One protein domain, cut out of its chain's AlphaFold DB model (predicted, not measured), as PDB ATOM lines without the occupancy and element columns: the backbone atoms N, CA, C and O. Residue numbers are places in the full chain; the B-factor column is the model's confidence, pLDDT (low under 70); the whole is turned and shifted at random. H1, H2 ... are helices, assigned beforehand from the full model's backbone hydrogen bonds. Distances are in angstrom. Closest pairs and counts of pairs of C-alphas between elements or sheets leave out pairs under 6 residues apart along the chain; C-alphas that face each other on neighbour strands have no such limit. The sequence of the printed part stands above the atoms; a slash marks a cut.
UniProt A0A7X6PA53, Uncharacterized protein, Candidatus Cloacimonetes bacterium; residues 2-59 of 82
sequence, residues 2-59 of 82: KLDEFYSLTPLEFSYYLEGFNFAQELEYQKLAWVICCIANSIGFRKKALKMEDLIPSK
ATOM      1  N   LYS A   2     185.988 187.218 144.628       71.88
ATOM      2  CA  LYS A   2     185.484 188.234 145.565       71.88
ATOM      3  C   LYS A   2     184.949 189.437 144.780       71.88
ATOM      4  O   LYS A   2     185.330 189.637 143.631       71.88
ATOM      5  N   LEU A   3     184.051 190.219 145.381       61.97
ATOM      6  CA  LEU A   3     183.383 191.335 144.694       61.97
ATOM      7  C   LEU A   3     184.389 192.374 144.170       61.97
ATOM      8  O   LEU A   3     184.233 192.896 143.073       61.97
ATOM      9  N   ASP A   4     185.454 192.605 144.930       71.19
ATOM     10  CA  ASP A   4     186.491 193.587 144.605       71.19
ATOM     11  C   ASP A   4     187.309 193.171 143.370       71.19
ATOM     12  O   ASP A   4     187.677 194.009 142.552       71.19
ATOM     13  N   GLU A   5     187.512 191.863 143.188       61.16
ATOM     14  CA  GLU A   5     188.233 191.278 142.049       61.16
ATOM     15  C   GLU A   5     187.421 191.370 140.743       61.16
ATOM     16  O   GLU A   5     187.997 191.419 139.660       61.16
ATOM     17  N   PHE A   6     186.085 191.429 140.832       65.19
ATOM     18  CA  PHE A   6     185.187 191.564 139.677       65.19
ATOM     19  C   PHE A   6     185.278 192.952 139.033       65.19
ATOM     20  O   PHE A   6     185.324 193.068 137.809       65.19
ATOM     21  N   TYR A   7     185.315 194.008 139.850       72.75
ATOM     22  CA  TYR A   7     185.365 195.393 139.369       72.75
ATOM     23  C   TYR A   7     186.765 195.835 138.934       72.75
ATOM     24  O   TYR A   7     186.896 196.856 138.260       72.75
ATOM     25  N   SER A   8     187.805 195.072 139.288       80.06
ATOM     26  CA  SER A   8     189.181 195.310 138.844       80.06
ATOM     27  C   SER A   8     189.528 194.681 137.492       80.06
ATOM     28  O   SER A   8     190.635 194.894 137.005       80.06
ATOM     29  N   LEU A   9     188.623 193.899 136.889       73.94
ATOM     30  CA  LEU A   9     188.879 193.261 135.599       73.94
ATOM     31  C   LEU A   9     189.014 194.313 134.497       73.94
ATOM     32  O   LEU A   9     188.174 195.205 134.345       73.94
ATOM     33  N   THR A  10     190.038 194.168 133.663       78.94
ATOM     34  CA  THR A  10     190.091 194.903 132.402       78.94
ATOM     35  C   THR A  10     188.909 194.493 131.512       78.94
ATOM     36  O   THR A  10     188.376 193.388 131.648       78.94
ATOM     37  N   PRO A  11     188.492 195.327 130.542       70.12
ATOM     38  CA  PRO A  11     187.387 194.984 129.641       70.12
ATOM     39  C   PRO A  11     187.554 193.629 128.928       70.12
ATOM     40  O   PRO A  11     186.568 192.941 128.657       70.12
ATOM     41  N   LEU A  12     188.800 193.232 128.649       67.06
ATOM     42  CA  LEU A  12     189.136 191.944 128.045       67.06
ATOM     43  C   LEU A  12     188.933 190.785 129.034       67.06
ATOM     44  O   LEU A  12     188.267 189.807 128.705       67.06
ATOM     45  N   GLU A  13     189.446 190.915 130.256       63.16
ATOM     46  CA  GLU A  13     189.290 189.908 131.314       63.16
ATOM     47  C   GLU A  13     187.828 189.752 131.743       63.16
ATOM     48  O   GLU A  13     187.361 188.637 131.963       63.16
ATOM     49  N   PHE A  14     187.071 190.850 131.780       74.50
ATOM     50  CA  PHE A  14     185.632 190.832 132.022       74.50
ATOM     51  C   PHE A  14     184.871 190.091 130.917       74.50
ATOM     52  O   PHE A  14     183.965 189.308 131.203       74.50
ATOM     53  N   SER A  15     185.266 190.291 129.657       66.12
ATOM     54  CA  SER A  15     184.682 189.570 128.522       66.12
ATOM     55  C   SER A  15     184.992 188.072 128.598       66.12
ATOM     56  O   SER A  15     184.089 187.260 128.418       66.12
ATOM     57  N   TYR A  16     186.223 187.690 128.955       61.34
ATOM     58  CA  TYR A  16     186.579 186.286 129.188       61.34
ATOM     59  C   TYR A  16     185.807 185.671 130.360       61.34
ATOM     60  O   TYR A  16     185.325 184.544 130.252       61.34
ATOM     61  N   TYR A  17     185.625 186.422 131.447       66.44
ATOM     62  CA  TYR A  17     184.818 185.995 132.586       66.44
ATOM     63  C   TYR A  17     183.345 185.761 132.201       66.44
ATOM     64  O   TYR A  17     182.787 184.713 132.527       66.44
ATOM     65  N   LEU A  18     182.720 186.692 131.467       65.44
ATOM     66  CA  LEU A  18     181.330 186.564 131.006       65.44
ATOM     67  C   LEU A  18     181.126 185.449 129.973       65.44
ATOM     68  O   LEU A  18     180.074 184.811 129.967       65.44
ATOM     69  N   GLU A  19     182.113 185.192 129.113       62.25
ATOM     70  CA  GLU A  19     182.079 184.091 128.141       62.25
ATOM     71  C   GLU A  19     182.291 182.706 128.782       62.25
ATOM     72  O   GLU A  19     182.271 181.697 128.076       62.25
ATOM     73  N   GLY A  20     182.496 182.631 130.106       59.91
ATOM     74  CA  GLY A  20     182.805 181.380 130.806       59.91
ATOM     75  C   GLY A  20     184.177 180.816 130.429       59.91
ATOM     76  O   GLY A  20     184.420 179.617 130.558       59.91
ATOM     77  N   PHE A  21     185.072 181.669 129.927       57.19
ATOM     78  CA  PHE A  21     186.372 181.289 129.401       57.19
ATOM     79  C   PHE A  21     187.355 181.070 130.555       57.19
ATOM     80  O   PHE A  21     188.020 181.992 131.026       57.19
ATOM     81  N   ASN A  22     187.439 179.834 131.045       65.56
ATOM     82  CA  ASN A  22     188.449 179.460 132.024       65.56
ATOM     83  C   ASN A  22     189.713 178.991 131.292       65.56
ATOM     84  O   ASN A  22     189.798 177.846 130.851       65.56
ATOM     85  N   PHE A  23     190.705 179.878 131.180       58.66
ATOM     86  CA  PHE A  23     192.003 179.592 130.552       58.66
ATOM     87  C   PHE A  23     192.662 178.312 131.100       58.66
ATOM     88  O   PHE A  23     193.308 177.571 130.361       58.66
ATOM     89  N   ALA A  24     192.454 178.003 132.387       61.97
ATOM     90  CA  ALA A  24     192.960 176.770 132.982       61.97
ATOM     91  C   ALA A  24     192.302 175.519 132.376       61.97
ATOM     92  O   ALA A  24     192.994 174.545 132.089       61.97
ATOM     93  N   GLN A  25     190.991 175.560 132.116       66.88
ATOM     94  CA  GLN A  25     190.269 174.449 131.488       66.88
ATOM     95  C   GLN A  25     190.671 174.277 130.024       66.88
ATOM     96  O   GLN A  25     190.861 173.153 129.572       66.88
ATOM     97  N   GLU A  26     190.853 175.369 129.278       71.06
ATOM     98  CA  GLU A  26     191.308 175.288 127.887       71.06
ATOM     99  C   GLU A  26     192.696 174.646 127.781       71.06
ATOM    100  O   GLU A  26     192.907 173.755 126.955       71.06
ATOM    101  N   LEU A  27     193.621 175.029 128.665       76.94
ATOM    102  CA  LEU A  27     194.946 174.423 128.734       76.94
ATOM    103  C   LEU A  27     194.879 172.923 129.074       76.94
ATOM    104  O   LEU A  27     195.648 172.129 128.528       76.94
ATOM    105  N   GLU A  28     193.971 172.512 129.961       76.81
ATOM    106  CA  GLU A  28     193.741 171.095 130.269       76.81
ATOM    107  C   GLU A  28     193.181 170.322 129.069       76.81
ATOM    108  O   GLU A  28     193.687 169.243 128.748       76.81
ATOM    109  N   TYR A  29     192.214 170.889 128.343       79.00
ATOM    110  CA  TYR A  29     191.682 170.278 127.124       79.00
ATOM    111  C   TYR A  29     192.737 170.174 126.018       79.00
ATOM    112  O   TYR A  29     192.796 169.152 125.336       79.00
ATOM    113  N   GLN A  30     193.613 171.172 125.873       82.00
ATOM    114  CA  GLN A  30     194.739 171.120 124.934       82.00
ATOM    115  C   GLN A  30     195.724 170.000 125.286       82.00
ATOM    116  O   GLN A  30     196.124 169.231 124.411       82.00
ATOM    117  N   LYS A  31     196.078 169.851 126.570       85.19
ATOM    118  CA  LYS A  31     196.935 168.746 127.035       85.19
ATOM    119  C   LYS A  31     196.296 167.385 126.760       85.19
ATOM    120  O   LYS A  31     196.981 166.473 126.297       85.19
ATOM    121  N   LEU A  32     194.995 167.245 127.010       87.38
ATOM    122  CA  LEU A  32     194.268 166.004 126.749       87.38
ATOM    123  C   LEU A  32     194.206 165.684 125.248       87.38
ATOM    124  O   LEU A  32     194.491 164.555 124.848       87.38
ATOM    125  N   ALA A  33     193.897 166.681 124.413       88.12
ATOM    126  CA  ALA A  33     193.877 166.544 122.959       88.12
ATOM    127  C   ALA A  33     195.243 166.102 122.414       88.12
ATOM    128  O   ALA A  33     195.308 165.213 121.563       88.12
ATOM    129  N   TRP A  34     196.338 166.646 122.956       90.69
ATOM    130  CA  TRP A  34     197.696 166.242 122.596       90.69
ATOM    131  C   TRP A  34     197.950 164.756 122.868       90.69
ATOM    132  O   TRP A  34     198.391 164.025 121.980       90.69
ATOM    133  N   VAL A  35     197.622 164.289 124.077       92.88
ATOM    134  CA  VAL A  35     197.808 162.883 124.469       92.88
ATOM    135  C   VAL A  35     197.002 161.947 123.565       92.88
ATOM    136  O   VAL A  35     197.535 160.944 123.086       92.88
ATOM    137  N   ILE A  36     195.747 162.295 123.268       91.12
ATOM    138  CA  ILE A  36     194.892 161.520 122.359       91.12
ATOM    139  C   ILE A  36     195.508 161.455 120.957       91.12
ATOM    140  O   ILE A  36     195.573 160.372 120.374       91.12
ATOM    141  N   CYS A  37     196.009 162.576 120.426       92.19
ATOM    142  CA  CYS A  37     196.711 162.614 119.142       92.19
ATOM    143  C   CYS A  37     197.921 161.674 119.115       92.19
ATOM    144  O   CYS A  37     198.067 160.903 118.165       92.19
ATOM    145  N   CYS A  38     198.767 161.701 120.148       91.25
ATOM    146  CA  CYS A  38     199.936 160.825 120.238       91.25
ATOM    147  C   CYS A  38     199.537 159.345 120.213       91.25
ATOM    148  O   CYS A  38     200.071 158.579 119.409       91.25
ATOM    149  N   ILE A  39     198.566 158.955 121.042       92.75
ATOM    150  CA  ILE A  39     198.098 157.568 121.130       92.75
ATOM    151  C   ILE A  39     197.476 157.135 119.801       92.75
ATOM    152  O   ILE A  39     197.927 156.158 119.206       92.75
ATOM    153  N   ALA A  40     196.497 157.886 119.291       92.62
ATOM    154  CA  ALA A  40     195.770 157.544 118.071       92.62
ATOM    155  C   ALA A  40     196.699 157.413 116.854       92.62
ATOM    156  O   ALA A  40     196.533 156.502 116.040       92.62
ATOM    157  N   ASN A  41     197.703 158.288 116.742       93.25
ATOM    158  CA  ASN A  41     198.677 158.228 115.656       93.25
ATOM    159  C   ASN A  41     199.667 157.071 115.825       93.25
ATOM    160  O   ASN A  41     200.019 156.444 114.829       93.25
ATOM    161  N   SER A  42     200.071 156.742 117.057       94.31
ATOM    162  CA  SER A  42     200.978 155.613 117.316       94.31
ATOM    163  C   SER A  42     200.363 154.252 116.980       94.31
ATOM    164  O   SER A  42     201.069 153.366 116.507       94.31
ATOM    165  N   ILE A  43     199.047 154.094 117.166       93.81
ATOM    166  CA  ILE A  43     198.335 152.838 116.885       93.81
ATOM    167  C   ILE A  43     197.796 152.762 115.450       93.81
ATOM    168  O   ILE A  43     197.139 151.788 115.093       93.81
ATOM    169  N   GLY A  44     198.010 153.800 114.635       90.69
ATOM    170  CA  GLY A  44     197.461 153.869 113.281       90.69
ATOM    171  C   GLY A  44     195.930 153.903 113.246       90.69
ATOM    172  O   GLY A  44     195.331 153.371 112.314       90.69
ATOM    173  N   PHE A  45     195.292 154.530 114.245       86.50
ATOM    174  CA  PHE A  45     193.832 154.542 114.430       86.50
ATOM    175  C   PHE A  45     193.058 154.965 113.171       86.50
ATOM    176  O   PHE A  45     191.966 154.465 112.903       86.50
ATOM    177  N   ARG A  46     193.615 155.888 112.376       86.06
ATOM    178  CA  ARG A  46     193.032 156.336 111.106       86.06
ATOM    179  C   ARG A  46     194.127 156.529 110.050       86.06
ATOM    180  O   ARG A  46     195.274 156.806 110.382       86.06
ATOM    181  N   LYS A  47     193.762 156.461 108.759       87.88
ATOM    182  CA  LYS A  47     194.713 156.577 107.624       87.88
ATOM    183  C   LYS A  47     195.493 157.900 107.568       87.88
ATOM    184  O   LYS A  47     196.582 157.936 107.010       87.88
ATOM    185  N   LYS A  48     194.919 158.998 108.067       90.12
ATOM    186  CA  LYS A  48     195.559 160.326 108.111       90.12
ATOM    187  C   LYS A  48     195.946 160.657 109.549       90.12
ATOM    188  O   LYS A  48     195.156 160.395 110.441       90.12
ATOM    189  N   ALA A  49     197.076 161.308 109.796       89.81
ATOM    190  CA  ALA A  49     197.434 161.709 111.162       89.81
ATOM    191  C   ALA A  49     196.339 162.589 111.801       89.81
ATOM    192  O   ALA A  49     195.870 163.540 111.172       89.81
ATOM    193  N   LEU A  50     195.893 162.240 113.011       90.75
ATOM    194  CA  LEU A  50     195.003 163.022 113.873       90.75
ATOM    195  C   LEU A  50     195.731 164.263 114.374       90.75
ATOM    196  O   LEU A  50     196.816 164.136 114.945       90.75
ATOM    197  N   LYS A  51     195.144 165.441 114.156       89.69
ATOM    198  CA  LYS A  51     195.689 166.715 114.633       89.69
ATOM    199  C   LYS A  51     194.869 167.239 115.810       89.69
ATOM    200  O   LYS A  51     193.707 166.869 115.953       89.69
ATOM    201  N   MET A  52     195.455 168.100 116.642       85.50
ATOM    202  CA  MET A  52     194.759 168.617 117.827       85.50
ATOM    203  C   MET A  52     193.530 169.453 117.467       85.50
ATOM    204  O   MET A  52     192.540 169.428 118.194       85.50
ATOM    205  N   GLU A  53     193.558 170.146 116.329       85.12
ATOM    206  CA  GLU A  53     192.443 170.976 115.863       85.12
ATOM    207  C   GLU A  53     191.214 170.139 115.481       85.12
ATOM    208  O   GLU A  53     190.105 170.664 115.445       85.12
ATOM    209  N   ASP A  54     191.399 168.838 115.224       83.88
ATOM    210  CA  ASP A  54     190.298 167.900 114.984       83.88
ATOM    211  C   ASP A  54     189.566 167.523 116.293       83.88
ATOM    212  O   ASP A  54     188.457 166.995 116.246       83.88
ATOM    213  N   LEU A  55     190.197 167.741 117.457       81.69
ATOM    214  CA  LEU A  55     189.712 167.326 118.782       81.69
ATOM    215  C   LEU A  55     189.227 168.496 119.637       81.69
ATOM    216  O   LEU A  55     188.351 168.325 120.484       81.69
ATOM    217  N   ILE A  56     189.807 169.674 119.434       78.00
ATOM    218  CA  ILE A  56     189.406 170.887 120.130       78.00
ATOM    219  C   ILE A  56     188.361 171.576 119.255       78.00
ATOM    220  O   ILE A  56     188.676 171.923 118.114       78.00
ATOM    221  N   PRO A  57     187.128 171.797 119.745       68.62
ATOM    222  CA  PRO A  57     186.145 172.557 118.993       68.62
ATOM    223  C   PRO A  57     186.729 173.939 118.711       68.62
ATOM    224  O   PRO A  57     186.925 174.750 119.615       68.62
ATOM    225  N   SER A  58     187.040 174.205 117.445       61.16
ATOM    226  CA  SER A  58     187.488 175.522 117.020       61.16
ATOM    227  C   SER A  58     186.348 176.485 117.340       61.16
ATOM    228  O   SER A  58     185.221 176.272 116.876       61.16
ATOM    229  N   LYS A  59     186.607 177.528 118.149       56.91
ATOM    230  CA  LYS A  59     185.675 178.660 118.284       56.91
ATOM    231  C   LYS A  59     185.305 179.035 116.849       56.91
ATOM    232  O   LYS A  59     186.192 179.399 116.073       56.91
TER     233      LYS A  59
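What this domain is: This is residues 2 to 59 of the 82 residues of an uncharacterized protein of Candidatus Cloacimonetes bacterium (UniProt A0A7X6PA53). One long helix, H3, has two short helices, H1 and H2, strung out in a zigzag beyond its first residue, while the tail after H3 folds back beside it. The 58 printed residues hold three named helices, H1, H2, H3 in chain order, and no named strand: all helix. The whole is extended, with a radius of gyration of the C-alphas of 16.8 A, and spans 52 by 18 by 12 A, a rod.

Where its parts are: H1 is residues 3 to 7, from C-alpha 3 at (183.383, 191.335, 144.694). H2 is residues 11 to 18, 10.5 A long. H3 is residues 23 to 42, 28.8 A long, ending at C-alpha 42 at (200.978, 155.613, 117.316).

How they stand to each other: H1 and H2 are close but not clearly touching; their closest C-alphas, of Phe 6 and Phe 14, are 7.7 A apart. H3 is apart from H1 and H2. In H2 and H3 every O i to N i+4 pair is within hydrogen-bond range; in H1, 0 of 1, with 1 of 2 O i to N i+3 pairs.

The domain as a whole: The C-alphas of Asp 4 and Lys 47, the two farthest apart, are 53.0 A apart. The printed part has no cut, and both links are tight. Residues 43 to 59 hold no named element. Mean pLDDT of the printed part is 77.4; 19 residues are under 70, among them 15 to 25 and 57 to 59.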